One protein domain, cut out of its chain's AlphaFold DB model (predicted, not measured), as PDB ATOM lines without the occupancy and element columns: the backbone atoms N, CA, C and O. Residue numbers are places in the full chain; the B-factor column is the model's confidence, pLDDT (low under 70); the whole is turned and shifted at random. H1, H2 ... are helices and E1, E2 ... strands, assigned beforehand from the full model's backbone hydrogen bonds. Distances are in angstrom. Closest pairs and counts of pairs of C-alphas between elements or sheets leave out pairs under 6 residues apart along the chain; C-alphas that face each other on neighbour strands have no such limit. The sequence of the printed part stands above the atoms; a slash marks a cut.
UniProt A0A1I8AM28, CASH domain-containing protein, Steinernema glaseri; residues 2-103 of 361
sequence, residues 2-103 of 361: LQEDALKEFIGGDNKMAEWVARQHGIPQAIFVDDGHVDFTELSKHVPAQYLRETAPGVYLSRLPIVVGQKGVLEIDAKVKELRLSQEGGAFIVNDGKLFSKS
ATOM      1  N   LEU A   2     207.195 157.028 143.550       60.62
ATOM      2  CA  LEU A   2     206.219 155.988 143.161       60.62
ATOM      3  C   LEU A   2     206.548 154.544 143.550       60.62
ATOM      4  O   LEU A   2     205.701 153.675 143.397       60.62
ATOM      5  N   GLN A   3     207.772 154.262 143.977       65.94
ATOM      6  CA  GLN A   3     208.174 152.906 144.348       65.94
ATOM      7  C   GLN A   3     207.874 152.601 145.819       65.94
ATOM      8  O   GLN A   3     207.747 151.433 146.162       65.94
ATOM      9  N   GLU A   4     207.638 153.634 146.634       73.44
ATOM     10  CA  GLU A   4     207.468 153.505 148.078       73.44
ATOM     11  C   GLU A   4     205.998 153.462 148.479       73.44
ATOM     12  O   GLU A   4     205.227 154.387 148.194       73.44
ATOM     13  N   ASP A   5     205.617 152.400 149.183       72.00
ATOM     14  CA  ASP A   5     204.232 152.169 149.595       72.00
ATOM     15  C   ASP A   5     203.720 153.277 150.528       72.00
ATOM     16  O   ASP A   5     202.576 153.710 150.392       72.00
ATOM     17  N   ALA A   6     204.603 153.835 151.366       69.88
ATOM     18  CA  ALA A   6     204.307 154.962 152.254       69.88
ATOM     19  C   ALA A   6     203.875 156.243 151.509       69.88
ATOM     20  O   ALA A   6     203.168 157.080 152.067       69.88
ATOM     21  N   LEU A   7     204.279 156.414 150.245       74.94
ATOM     22  CA  LEU A   7     203.887 157.566 149.427       74.94
ATOM     23  C   LEU A   7     202.704 157.265 148.503       74.94
ATOM     24  O   LEU A   7     201.891 158.158 148.266       74.94
ATOM     25  N   LYS A   8     202.589 156.034 147.985       72.31
ATOM     26  CA  LYS A   8     201.492 155.635 147.079       72.31
ATOM     27  C   LYS A   8     200.117 155.818 147.712       72.31
ATOM     28  O   LYS A   8     199.173 156.183 147.017       72.31
ATOM     29  N   GLU A   9     200.002 155.572 149.010       65.31
ATOM     30  CA  GLU A   9     198.729 155.671 149.717       65.31
ATOM     31  C   GLU A   9     198.250 157.120 149.862       65.31
ATOM     32  O   GLU A   9     197.089 157.425 149.582       65.31
ATOM     33  N   PHE A  10     199.158 158.031 150.222       62.22
ATOM     34  CA  PHE A  10     198.840 159.445 150.409       62.22
ATOM     35  C   PHE A  10     198.643 160.183 149.079       62.22
ATOM     36  O   PHE A  10     197.745 161.010 148.927       62.22
ATOM     37  N   ILE A  11     199.483 159.874 148.092       68.81
ATOM     38  CA  ILE A  11     199.476 160.538 146.786       68.81
ATOM     39  C   ILE A  11     198.402 159.939 145.873       68.81
ATOM     40  O   ILE A  11     197.867 160.644 145.022       68.81
ATOM     41  N   GLY A  12     198.027 158.676 146.090       58.56
ATOM     42  CA  GLY A  12     197.204 157.868 145.195       58.56
ATOM     43  C   GLY A  12     197.978 157.358 143.976       58.56
ATOM     44  O   GLY A  12     199.127 157.729 143.742       58.56
ATOM     45  N   GLY A  13     197.339 156.479 143.195       59.69
ATOM     46  CA  GLY A  13     197.922 155.926 141.965       59.69
ATOM     47  C   GLY A  13     198.229 156.988 140.898       59.69
ATOM     48  O   GLY A  13     197.904 158.164 141.066       59.69
ATOM     49  N   ASP A  14     198.809 156.562 139.771       60.16
ATOM     50  CA  ASP A  14     199.422 157.427 138.741       60.16
ATOM     51  C   ASP A  14     198.585 158.652 138.315       60.16
ATOM     52  O   ASP A  14     199.129 159.724 138.048       60.16
ATOM     53  N   ASN A  15     197.253 158.546 138.335       63.03
ATOM     54  CA  ASN A  15     196.326 159.617 137.952       63.03
ATOM     55  C   ASN A  15     196.288 160.824 138.911       63.03
ATOM     56  O   ASN A  15     195.740 161.864 138.547       63.03
ATOM     57  N   LYS A  16     196.856 160.724 140.119       70.19
ATOM     58  CA  LYS A  16     196.944 161.833 141.089       70.19
ATOM     59  C   LYS A  16     198.325 162.509 141.120       70.19
ATOM     60  O   LYS A  16     198.557 163.428 141.902       70.19
ATOM     61  N   MET A  17     199.240 162.114 140.230       77.31
ATOM     62  CA  MET A  17     200.592 162.679 140.159       77.31
ATOM     63  C   MET A  17     200.683 164.081 139.562       77.31
ATOM     64  O   MET A  17     201.678 164.769 139.795       77.31
ATOM     65  N   ALA A  18     199.685 164.500 138.781       82.00
ATOM     66  CA  ALA A  18     199.730 165.760 138.041       82.00
ATOM     67  C   ALA A  18     200.008 166.967 138.952       82.00
ATOM     68  O   ALA A  18     200.755 167.869 138.579       82.00
ATOM     69  N   GLU A  19     199.471 166.947 140.173       82.25
ATOM     70  CA  GLU A  19     199.721 167.985 141.168       82.25
ATOM     71  C   GLU A  19     201.194 168.033 141.607       82.25
ATOM     72  O   GLU A  19     201.798 169.104 141.656       82.25
ATOM     73  N   TRP A  20     201.803 166.879 141.884       84.38
ATOM     74  CA  TRP A  20     203.194 166.791 142.337       84.38
ATOM     75  C   TRP A  20     204.186 167.136 141.230       84.38
ATOM     76  O   TRP A  20     205.183 167.809 141.486       84.38
ATOM     77  N   VAL A  21     203.872 166.744 139.993       86.38
ATOM     78  CA  VAL A  21     204.631 167.146 138.803       86.38
ATOM     79  C   VAL A  21     204.599 168.664 138.636       86.38
ATOM     80  O   VAL A  21     205.635 169.276 138.382       86.38
ATOM     81  N   ALA A  22     203.429 169.284 138.817       85.94
ATOM     82  CA  ALA A  22     203.278 170.731 138.715       85.94
ATOM     83  C   ALA A  22     204.059 171.478 139.810       85.94
ATOM     84  O   ALA A  22     204.736 172.455 139.497       85.94
ATOM     85  N   ARG A  23     204.015 171.003 141.064       85.62
ATOM     86  CA  ARG A  23     204.729 171.607 142.208       85.62
ATOM     87  C   ARG A  23     206.252 171.485 142.104       85.62
ATOM     88  O   ARG A  23     206.971 172.407 142.474       85.62
ATOM     89  N   GLN A  24     206.751 170.353 141.609       88.62
ATOM     90  CA  GLN A  24     208.195 170.100 141.513       88.62
ATOM     91  C   GLN A  24     208.792 170.441 140.142       88.62
ATOM     92  O   GLN A  24     210.004 170.337 139.963       88.62
ATOM     93  N   HIS A  25     207.962 170.851 139.178       88.62
ATOM     94  CA  HIS A  25     208.360 171.141 137.798       88.62
ATOM     95  C   HIS A  25     209.137 169.992 137.130       88.62
ATOM     96  O   HIS A  25     210.082 170.217 136.373       88.62
ATOM     97  N   GLY A  26     208.750 168.745 137.413       87.62
ATOM     98  CA  GLY A  26     209.470 167.568 136.939       87.62
ATOM     99  C   GLY A  26     208.915 166.254 137.479       87.62
ATOM    100  O   GLY A  26     207.823 166.201 138.041       87.62
ATOM    101  N   ILE A  27     209.676 165.175 137.292       87.31
ATOM    102  CA  ILE A  27     209.347 163.867 137.872       87.31
ATOM    103  C   ILE A  27     209.391 163.997 139.404       87.31
ATOM    104  O   ILE A  27     210.423 164.430 139.910       87.31
ATOM    105  N   PRO A  28     208.337 163.609 140.149       88.38
ATOM    106  CA  PRO A  28     208.301 163.795 141.596       88.38
ATOM    107  C   PRO A  28     209.398 163.020 142.342       88.38
ATOM    108  O   PRO A  28     209.523 161.791 142.237       88.38
ATOM    109  N   GLN A  29     210.172 163.746 143.143       91.38
ATOM    110  CA  GLN A  29     211.273 163.266 143.974       91.38
ATOM    111  C   GLN A  29     210.987 163.498 145.462       91.38
ATOM    112  O   GLN A  29     210.195 164.359 145.842       91.38
ATOM    113  N   ALA A  30     211.656 162.716 146.309       92.00
ATOM    114  CA  ALA A  30     211.651 162.858 147.762       92.00
ATOM    115  C   ALA A  30     213.045 162.524 148.317       92.00
ATOM    116  O   ALA A  30     213.833 161.847 147.651       92.00
ATOM    117  N   ILE A  31     213.343 163.027 149.513       93.56
ATOM    118  CA  ILE A  31     214.542 162.722 150.299       93.56
ATOM    119  C   ILE A  31     214.235 161.481 151.134       93.56
ATOM    120  O   ILE A  31     213.271 161.496 151.895       93.56
ATOM    121  N   PHE A  32     215.045 160.433 151.006       92.50
ATOM    122  CA  PHE A  32     214.820 159.155 151.679       92.50
ATOM    123  C   PHE A  32     215.851 158.899 152.777       92.50
ATOM    124  O   PHE A  32     217.050 159.105 152.579       92.50
ATOM    125  N   VAL A  33     215.364 158.445 153.931       91.00
ATOM    126  CA  VAL A  33     216.154 157.888 155.033       91.00
ATOM    127  C   VAL A  33     215.712 156.434 155.192       91.00
ATOM    128  O   VAL A  33     214.772 156.157 155.932       91.00
ATOM    129  N   ASP A  34     216.327 155.521 154.438       86.75
ATOM    130  CA  ASP A  34     215.816 154.147 154.281       86.75
ATOM    131  C   ASP A  34     216.314 153.166 155.347       86.75
ATOM    132  O   ASP A  34     215.558 152.297 155.786       86.75
ATOM    133  N   ASP A  35     217.577 153.295 155.762       87.44
ATOM    134  CA  ASP A  35     218.219 152.405 156.729       87.44
ATOM    135  C   ASP A  35     219.225 153.165 157.600       87.44
ATOM    136  O   ASP A  35     219.953 154.045 157.132       87.44
ATOM    137  N   GLY A  36     219.273 152.796 158.876       87.62
ATOM    138  CA  GLY A  36     220.171 153.376 159.861       87.62
ATOM    139  C   GLY A  36     219.694 154.704 160.447       87.62
ATOM    140  O   GLY A  36     218.588 155.188 160.207       87.62
ATOM    141  N   HIS A  37     220.555 155.273 161.289       91.81
ATOM    142  CA  HIS A  37     220.292 156.516 161.998       91.81
ATOM    143  C   HIS A  37     220.938 157.699 161.279       91.81
ATOM    144  O   HIS A  37     222.146 157.694 161.038       91.81
ATOM    145  N   VAL A  38     220.132 158.716 160.971       92.25
ATOM    146  CA  VAL A  38     220.570 159.942 160.310       92.25
ATOM    147  C   VAL A  38     220.158 161.160 161.133       92.25
ATOM    148  O   VAL A  38     218.978 161.413 161.369       92.25
ATOM    149  N   ASP A  39     221.155 161.951 161.519       92.19
ATOM    150  CA  ASP A  39     220.972 163.288 162.077       92.19
ATOM    151  C   ASP A  39     220.618 164.286 160.960       92.19
ATOM    152  O   ASP A  39     221.225 164.276 159.886       92.19
ATOM    153  N   PHE A  40     219.658 165.180 161.201       92.06
ATOM    154  CA  PHE A  40     219.164 166.110 160.182       92.06
ATOM    155  C   PHE A  40     220.248 167.045 159.628       92.06
ATOM    156  O   PHE A  40     220.244 167.370 158.437       92.06
ATOM    157  N   THR A  41     221.201 167.473 160.460       92.25
ATOM    158  CA  THR A  41     222.301 168.326 159.990       92.25
ATOM    159  C   THR A  41     223.241 167.552 159.069       92.25
ATOM    160  O   THR A  41     223.703 168.115 158.077       92.25
ATOM    161  N   GLU A  42     223.444 166.253 159.305       93.19
ATOM    162  CA  GLU A  42     224.174 165.377 158.379       93.19
ATOM    163  C   GLU A  42     223.379 165.100 157.099       93.19
ATOM    164  O   GLU A  42     223.940 165.204 156.005       93.19
ATOM    165  N   LEU A  43     222.068 164.849 157.197       93.62
ATOM    166  CA  LEU A  43     221.189 164.710 156.028       93.62
ATOM    167  C   LEU A  43     221.302 165.934 155.111       93.62
ATOM    168  O   LEU A  43     221.480 165.799 153.900       93.62
ATOM    169  N   SER A  44     221.272 167.137 155.693       94.06
ATOM    170  CA  SER A  44     221.327 168.398 154.947       94.06
ATOM    171  C   SER A  44     222.607 168.589 154.126       94.06
ATOM    172  O   SER A  44     222.583 169.300 153.125       94.06
ATOM    173  N   LYS A  45     223.712 167.929 154.504       94.12
ATOM    174  CA  LYS A  45     224.993 167.973 153.776       94.12
ATOM    175  C   LYS A  45     225.035 167.014 152.583       94.12
ATOM    176  O   LYS A  45     225.805 167.244 151.655       94.12
ATOM    177  N   HIS A  46     224.230 165.950 152.610       94.56
ATOM    178  CA  HIS A  46     224.201 164.913 151.573       94.56
ATOM    179  C   HIS A  46     223.121 165.159 150.513       94.56
ATOM    180  O   HIS A  46     223.189 164.608 149.415       94.56
ATOM    181  N   VAL A  47     222.128 165.995 150.819       95.88
ATOM    182  CA  VAL A  47     221.074 166.371 149.874       95.88
ATOM    183  C   VAL A  47     221.507 167.605 149.068       95.88
ATOM    184  O   VAL A  47     221.965 168.586 149.653       95.88
ATOM    185  N   PRO A  48     221.339 167.622 147.729       96.62
ATOM    186  CA  PRO A  48     221.659 168.795 146.923       96.62
ATOM    187  C   PRO A  48     220.947 170.069 147.405       96.62
ATOM    188  O   PRO A  48     219.734 170.067 147.626       96.62
ATOM    189  N   ALA A  49     221.681 171.187 147.458       94.81
ATOM    190  CA  ALA A  49     221.215 172.467 148.012       94.81
ATOM    191  C   ALA A  49     219.953 173.052 147.340       94.81
ATOM    192  O   ALA A  49     219.264 173.905 147.907       94.81
ATOM    193  N   GLN A  50     219.634 172.622 146.117       94.25
ATOM    194  CA  GLN A  50     218.378 172.994 145.464       94.25
ATOM    195  C   GLN A  50     217.153 172.387 146.171       94.25
ATOM    196  O   GLN A  50     216.112 173.043 146.247       94.25
ATOM    197  N   TYR A  51     217.297 171.195 146.755       95.25
ATOM    198  CA  TYR A  51     216.231 170.437 147.409       95.25
ATOM    199  C   TYR A  51     216.190 170.637 148.921       95.25
ATOM    200  O   TYR A  51     215.104 170.783 149.469       95.25
ATOM    201  N   LEU A  52     217.338 170.680 149.594       96.44
ATOM    202  CA  LEU A  52     217.430 170.946 151.029       96.44
ATOM    203  C   LEU A  52     218.649 171.820 151.281       96.44
ATOM    204  O   LEU A  52     219.753 171.470 150.878       96.44
ATOM    205  N   ARG A  53     218.457 172.967 151.929       95.44
ATOM    206  CA  ARG A  53     219.567 173.870 152.251       95.44
ATOM    207  C   ARG A  53     219.379 174.576 153.574       95.44
ATOM    208  O   ARG A  53     218.262 174.933 153.942       95.44
ATOM    209  N   GLU A  54     220.497 174.869 154.215       95.94
ATOM    210  CA  GLU A  54     220.570 175.831 155.304       95.94
ATOM    211  C   GLU A  54     220.507 177.259 154.730       95.94
ATOM    212  O   GLU A  54     221.280 177.636 153.851       95.94
ATOM    213  N   THR A  55     219.524 178.040 155.168       92.56
ATOM    214  CA  THR A  55     219.267 179.421 154.712       92.56
ATOM    215  C   THR A  55     219.799 180.478 155.677       92.56
ATOM    216  O   THR A  55     220.045 181.610 155.269       92.56
ATOM    217  N   ALA A  56     219.990 180.100 156.937       91.06
ATOM    218  CA  ALA A  56     220.675 180.848 157.985       91.06
ATOM    219  C   ALA A  56     221.167 179.835 159.038       91.06
ATOM    220  O   ALA A  56     220.649 178.720 159.046       91.06
ATOM    221  N   PRO A  57     222.103 180.186 159.940       94.56
ATOM    222  CA  PRO A  57     222.639 179.245 160.928       94.56
ATOM    223  C   PRO A  57     221.556 178.535 161.768       94.56
ATOM    224  O   PRO A  57     220.944 179.152 162.654       94.56
ATOM    225  N   GLY A  58     221.355 177.242 161.505       86.12
ATOM    226  CA  GLY A  58     220.345 176.355 162.093       86.12
ATOM    227  C   GLY A  58     218.952 176.407 161.445       86.12
ATOM    228  O   GLY A  58     218.032 175.783 161.965       86.12
ATOM    229  N   VAL A  59     218.760 177.146 160.350       89.12
ATOM    230  CA  VAL A  59     217.466 177.345 159.669       89.12
ATOM    231  C   VAL A  59     217.499 176.688 158.297       89.12
ATOM    232  O   VAL A  59     218.168 177.175 157.383       89.12
ATOM    233  N   TYR A  60     216.725 175.627 158.114       92.94
ATOM    234  CA  TYR A  60     216.725 174.803 156.910       92.94
ATOM    235  C   TYR A  60     215.444 174.988 156.100       92.94
ATOM    236  O   TYR A  60     214.371 175.186 156.657       92.94
ATOM    237  N   LEU A  61     215.553 174.908 154.776       92.81
ATOM    238  CA  LEU A  61     214.425 174.871 153.849       92.81
ATOM    239  C   LEU A  61     214.473 173.566 153.055       92.81
ATOM    240  O   LEU A  61     215.374 173.401 152.228       92.81
ATOM    241  N   SER A  62     213.489 172.689 153.266       94.75
ATOM    242  CA  SER A  62     213.232 171.546 152.389       94.75
ATOM    243  C   SER A  62     212.229 171.927 151.306       94.75
ATOM    244  O   SER A  62     211.144 172.435 151.594       94.75
ATOM    245  N   ARG A  63     212.583 171.677 150.049       94.00
ATOM    246  CA  ARG A  63     211.711 171.804 148.874       94.00
ATOM    247  C   ARG A  63     211.140 170.479 148.398       94.00
ATOM    248  O   ARG A  63     210.253 170.503 147.558       94.00
ATOM    249  N   LEU A  64     211.639 169.364 148.923       93.06
ATOM    250  CA  LEU A  64     211.113 168.035 148.645       93.06
ATOM    251  C   LEU A  64     210.481 167.425 149.902       93.06
ATOM    252  O   LEU A  64     210.840 167.809 151.022       93.06
ATOM    253  N   PRO A  65     209.575 166.451 149.733       91.62
ATOM    254  CA  PRO A  65     209.154 165.582 150.820       91.62
ATOM    255  C   PRO A  65     210.343 164.839 151.436       91.62
ATOM    256  O   PRO A  65     211.277 164.479 150.719       91.62
ATOM    257  N   ILE A  66     210.295 164.591 152.743       91.88
ATOM    258  CA  ILE A  66     211.247 163.738 153.464       91.88
ATOM    259  C   ILE A  66     210.501 162.482 153.902       91.88
ATOM    260  O   ILE A  66     209.471 162.572 154.568       91.88
ATOM    261  N   VAL A  67     211.012 161.317 153.524       90.38
ATOM    262  CA  VAL A  67     210.435 160.017 153.859       90.38
ATOM    263  C   VAL A  67     211.432 159.243 154.702       90.38
ATOM    264  O   VAL A  67     212.543 158.955 154.260       90.38
ATOM    265  N   VAL A  68     211.027 158.914 155.921       88.88
ATOM    266  CA  VAL A  68     211.765 158.009 156.798       88.88
ATOM    267  C   VAL A  68     211.198 156.614 156.580       88.88
ATOM    268  O   VAL A  68     210.046 156.350 156.927       88.88
ATOM    269  N   GLY A  69     211.985 155.755 155.939       85.44
ATOM    270  CA  GLY A  69     211.629 154.370 155.662       85.44
ATOM    271  C   GLY A  69     211.635 153.510 156.925       85.44
ATOM    272  O   GLY A  69     212.072 153.928 157.994       85.44
ATOM    273  N   GLN A  70     211.183 152.266 156.797       81.75
ATOM    274  CA  GLN A  70     210.923 151.355 157.926       81.75
ATOM    275  C   GLN A  70     212.127 151.093 158.830       81.75
ATOM    276  O   GLN A  70     211.975 150.881 160.033       81.75
ATOM    277  N   LYS A  71     213.329 151.063 158.249       84.31
ATOM    278  CA  LYS A  71     214.585 150.866 158.984       84.31
ATOM    279  C   LYS A  71     215.314 152.183 159.245       84.31
ATOM    280  O   LYS A  71     216.357 152.187 159.897       84.31
ATOM    281  N   GLY A  72     214.761 153.286 158.751       87.44
ATOM    282  CA  GLY A  72     215.283 154.621 158.928       87.44
ATOM    283  C   GLY A  72     214.943 155.191 160.297       87.44
ATOM    284  O   GLY A  72     213.857 154.994 160.852       87.44
ATOM    285  N   VAL A  73     215.890 155.952 160.829       88.12
ATOM    286  CA  VAL A  73     215.688 156.822 161.982       88.12
ATOM    287  C   VAL A  73     216.153 158.216 161.595       88.12
ATOM    288  O   VAL A  73     217.321 158.394 161.251       88.12
ATOM    289  N   LEU A  74     215.254 159.198 161.666       90.12
ATOM    290  CA  LEU A  74     215.592 160.609 161.479       90.12
ATOM    291  C   LEU A  74     215.538 161.336 162.824       90.12
ATOM    292  O   LEU A  74     214.487 161.386 163.472       90.12
ATOM    293  N   GLU A  75     216.662 161.928 163.216       87.00
ATOM    294  CA  GLU A  75     216.766 162.782 164.399       87.00
ATOM    295  C   GLU A  75     216.884 164.255 163.987       87.00
ATOM    296  O   GLU A  75     217.803 164.651 163.269       87.00
ATOM    297  N   ILE A  76     215.945 165.078 164.456       87.31
ATOM    298  CA  ILE A  76     215.971 166.539 164.342       87.31
ATOM    299  C   ILE A  76     216.193 167.106 165.747       87.31
ATOM    300  O   ILE A  76     215.252 167.268 166.530       87.31
ATOM    301  N   ASP A  77     217.454 167.375 166.077       82.00
ATOM    302  CA  ASP A  77     217.862 167.810 167.409       82.00
ATOM    303  C   ASP A  77     217.918 169.347 167.559       82.00
ATOM    304  O   ASP A  77     217.446 170.112 166.718       82.00
ATOM    305  N   ALA A  78     218.503 169.823 168.664       81.62
ATOM    306  CA  ALA A  78     218.591 171.251 168.975       81.62
ATOM    307  C   ALA A  78     219.518 172.057 168.040       81.62
ATOM    308  O   ALA A  78     219.506 173.289 168.110       81.62
ATOM    309  N   LYS A  79     220.322 171.410 167.181       87.56
ATOM    310  CA  LYS A  79     221.118 172.110 166.158       87.56
ATOM    311  C   LYS A  79     220.218 172.694 165.064       87.56
ATOM    312  O   LYS A  79     220.568 173.712 164.464       87.56
ATOM    313  N   VAL A  80     219.051 172.090 164.833       87.00
ATOM    314  CA  VAL A  80     218.022 172.598 163.920       87.00
ATOM    315  C   VAL A  80     217.117 173.563 164.681       87.00
ATOM    316  O   VAL A  80     216.254 173.160 165.455       87.00
ATOM    317  N   LYS A  81     217.308 174.864 164.453       79.50
ATOM    318  CA  LYS A  81     216.462 175.921 165.025       79.50
ATOM    319  C   LYS A  81     215.101 175.995 164.345       79.50
ATOM    320  O   LYS A  81     214.114 176.305 165.000       79.50
ATOM    321  N   GLU A  82     215.063 175.763 163.035       79.31
ATOM    322  CA  GLU A  82     213.842 175.835 162.236       79.31
ATOM    323  C   GLU A  82     213.987 174.971 160.976       79.31
ATOM    324  O   GLU A  82     214.953 175.117 160.226       79.31
ATOM    325  N   LEU A  83     213.019 174.093 160.719       88.56
ATOM    326  CA  LEU A  83     212.853 173.374 159.459       88.56
ATOM    327  C   LEU A  83     211.616 173.912 158.741       88.56
ATOM    328  O   LEU A  83     210.478 173.646 159.120       88.56
ATOM    329  N   ARG A  84     211.850 174.658 157.667       85.06
ATOM    330  CA  ARG A  84     210.821 175.164 156.763       85.06
ATOM    331  C   ARG A  84     210.541 174.117 155.693       85.06
ATOM    332  O   ARG A  84     211.444 173.723 154.956       85.06
ATOM    333  N   LEU A  85     209.288 173.700 155.578       88.12
ATOM    334  CA  LEU A  85     208.816 172.842 154.492       88.12
ATOM    335  C   LEU A  85     208.159 173.731 153.429       88.12
ATOM    336  O   LEU A  85     207.208 174.455 153.713       88.12
ATOM    337  N   SER A  86     208.705 173.729 152.212       88.25
ATOM    338  CA  SER A  86     208.209 174.550 151.106       88.25
ATOM    339  C   SER A  86     206.810 174.117 150.672       88.25
ATOM    340  O   SER A  86     206.635 173.021 150.136       88.25
ATOM    341  N   GLN A  87     205.830 175.007 150.819       79.31
ATOM    342  CA  GLN A  87     204.485 174.795 150.286       79.31
ATOM    343  C   GLN A  87     204.494 174.705 148.751       79.31
ATOM    344  O   GLN A  87     203.879 173.798 148.187       79.31
ATOM    345  N   GLU A  88     205.222 175.611 148.088       84.50
ATOM    346  CA  GLU A  88     205.361 175.660 146.625       84.50
ATOM    347  C   GLU A  88     206.004 174.378 146.081       84.50
ATOM    348  O   GLU A  88     205.513 173.805 145.116       84.50
ATOM    349  N   GLY A  89     207.044 173.880 146.763       85.19
ATOM    350  CA  GLY A  89     207.715 172.624 146.406       85.19
ATOM    351  C   GLY A  89     206.936 171.363 146.797       85.19
ATOM    352  O   GLY A  89     207.332 170.257 146.437       85.19
ATOM    353  N   GLY A  90     205.830 171.509 147.534       84.81
ATOM    354  CA  GLY A  90     205.055 170.381 148.045       84.81
ATOM    355  C   GLY A  90     205.828 169.528 149.050       84.81
ATOM    356  O   GLY A  90     205.718 168.308 149.007       84.81
ATOM    357  N   ALA A  91     206.632 170.141 149.920       87.12
ATOM    358  CA  ALA A  91     207.375 169.429 150.953       87.12
ATOM    359  C   ALA A  91     206.470 169.040 152.137       87.12
ATOM    360  O   ALA A  91     205.658 169.834 152.608       87.12
ATOM    361  N   PHE A  92     206.654 167.820 152.636       84.44
ATOM    362  CA  PHE A  92     206.009 167.244 153.821       84.44
ATOM    363  C   PHE A  92     206.926 166.161 154.414       84.44
ATOM    364  O   PHE A  92     207.937 165.815 153.801       84.44
ATOM    365  N   ILE A  93     206.607 165.637 155.599       85.69
ATOM    366  CA  ILE A  93     207.345 164.525 156.213       85.69
ATOM    367  C   ILE A  93     206.419 163.312 156.308       85.69
ATOM    368  O   ILE A  93     205.302 163.438 156.804       85.69
ATOM    369  N   VAL A  94     206.893 162.154 155.851       83.50
ATOM    370  CA  VAL A  94     206.268 160.845 156.100       83.50
ATOM    371  C   VAL A  94     207.244 160.014 156.912       83.50
ATOM    372  O   VAL A  94     208.419 159.924 156.561       83.50
ATOM    373  N   ASN A  95     206.769 159.415 157.997       77.50
ATOM    374  CA  ASN A  95     207.581 158.531 158.820       77.50
ATOM    375  C   ASN A  95     206.926 157.153 158.919       77.50
ATOM    376  O   ASN A  95     205.930 157.007 159.619       77.50
ATOM    377  N   ASP A  96     207.527 156.170 158.250       75.25
ATOM    378  CA  ASP A  96     207.210 154.740 158.374       75.25
ATOM    379  C   ASP A  96     208.220 154.000 159.287       75.25
ATOM    380  O   ASP A  96     208.157 152.787 159.479       75.25
ATOM    381  N   GLY A  97     209.188 154.736 159.842       69.25
ATOM    382  CA  GLY A  97     210.196 154.255 160.784       69.25
ATOM    383  C   GLY A  97     210.108 154.995 162.118       69.25
ATOM    384  O   GLY A  97     209.046 155.078 162.744       69.25
ATOM    385  N   LYS A  98     211.228 155.562 162.578       58.66
ATOM    386  CA  LYS A  98     211.273 156.375 163.807       58.66
ATOM    387  C   LYS A  98     211.647 157.821 163.495       58.66
ATOM    388  O   LYS A  98     212.678 158.084 162.878       58.66
ATOM    389  N   LEU A  99     210.855 158.757 164.014       68.00
ATOM    390  CA  LEU A  99     211.112 160.191 163.929       68.00
ATOM    391  C   LEU A  99     211.215 160.786 165.333       68.00
ATOM    392  O   LEU A  99     210.261 160.727 166.107       68.00
ATOM    393  N   PHE A 100     212.356 161.403 165.636       65.12
ATOM    394  CA  PHE A 100     212.550 162.193 166.850       65.12
ATOM    395  C   PHE A 100     212.669 163.663 166.448       65.12
ATOM    396  O   PHE A 100     213.619 164.052 165.774       65.12
ATOM    397  N   SER A 101     211.683 164.479 166.821       59.94
ATOM    398  CA  SER A 101     211.632 165.903 166.475       59.94
ATOM    399  C   SER A 101     211.157 166.734 167.660       59.94
ATOM    400  O   SER A 101     210.352 166.268 168.465       59.94
ATOM    401  N   LYS A 102     211.653 167.972 167.761       44.78
ATOM    402  CA  LYS A 102     211.324 168.887 168.861       44.78
ATOM    403  C   LYS A 102     210.180 169.871 168.593       44.78
ATOM    404  O   LYS A 102     209.836 170.545 169.554       44.78
ATOM    405  N   SER A 103     209.599 169.983 167.384       46.28
ATOM    406  CA  SER A 103     208.383 170.799 167.096       46.28
ATOM    407  C   SER A 103     208.015 170.830 165.602       46.28
ATOM    408  O   SER A 103     208.667 171.581 164.898       46.28
TER     409      SER A 103
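Overview. This is residues 2 to 103 of the 361 residues of the protein "CASH domain-containing protein" of Steinernema glaseri (UniProt A0A1I8AM28). A sheet of four parallel-paired strands, folded sharply across the middle into a V by the bends in E1 and E4, is closed at its open side by a small sheet, E2 E3 E5, to make a rough triangle with H3 at one of its ends. E6 and E7 each line one arm of the V; H1 is outside the triangle over E6, and H2 lies beyond the body on that same side. The printed part has 102 residues, with three named helices and seven named strands in the order H1 H2 E1 H3 E2 E3 E4 E5 E6 E7; the class is mixed, helices and strands. The larger sheet is branched and parallel, and the smaller one runs E2 E3 E5 and is mixed. The whole is compact, with a radius of gyration of the C-alphas of 13.4 A and spans of 40 by 28 by 23 A.

Arrangement. E4, residues 66 to 76, bends by 136 degrees at residue 70. E1, residues 31 to 39, bends by 125 degrees at residue 36 and lies on one side of E4, beside residues 66 to 75; the two are parallel, with N 33 and O 67 at 2.9 A and N 38 and O 73 at 2.8 A, within hydrogen-bond range. On the other side of E4 the pairing is staggered: E6, residues 93 to 95, is beside residues 66 to 68, and E7, residues 98 to 101, is beside residues 73 to 76. Both are parallel to E4, with N 68 and O 94 at 2.9 A, and N 76 and O 100 at 2.9 A. This branched sheet is strongly twisted. In the smaller sheet E2, residues 52 to 56, and E3, residues 59 to 62, form an antiparallel hairpin, with N 61 and O 53 at 2.8 A. E5, residues 82 to 85, is parallel to E3 at 17 degrees, with N 62 and O 84 at 2.8 A. H3, residues 40 to 46, is on both sheets. Its height over the smaller sheet is 8.9 A, over E2 and slantwise to it at 55 degrees on the local plane; the closest C-alphas are those of Ser 44 and Leu 52, 6.1 A apart. Its height over the branched sheet is 8.8 A, over none of the strands, and its closest C-alphas to E4 are those of Phe 40 and Ile 76, 5.3 A apart. H1, residues 5 to 11, is on the branched sheet at a height of 10.2 A; its closest C-alphas to E6 are those of Ala 6 and Val 94, 7.3 A apart. H2, residues 18 to 24, is on neither sheet and is apart from H1. Every O i to N i+4 pair is within hydrogen-bond range in H2; in H1 and in H3 it is 2 of 3.

Along the chain. H1 begins at C-alpha 5, (204.232, 152.169, 149.595), and is 10.0 A long; H2 is 10.1 A and H3 10.0 A. E1 is 13.4 A, E2 12.5 A, E3 10.2 A, E4 12.2 A, E5 9.7 A and E6 6.5 A from first to last C-alpha. E4 begins at C-alpha 66, (211.247, 163.738, 153.464). E7, 9.9 A, ends at C-alpha 101, (211.632, 165.903, 166.475).

Size, cuts and confidence. The two C-alphas farthest apart are those of Asn 15 and Pro 57, at 40.1 A. The printed part has no cut, and no link is long. The mean pLDDT of the printed part is 83.3; residues 2 to 3, 6, 9 to 15 and 97 to 103 are under 70.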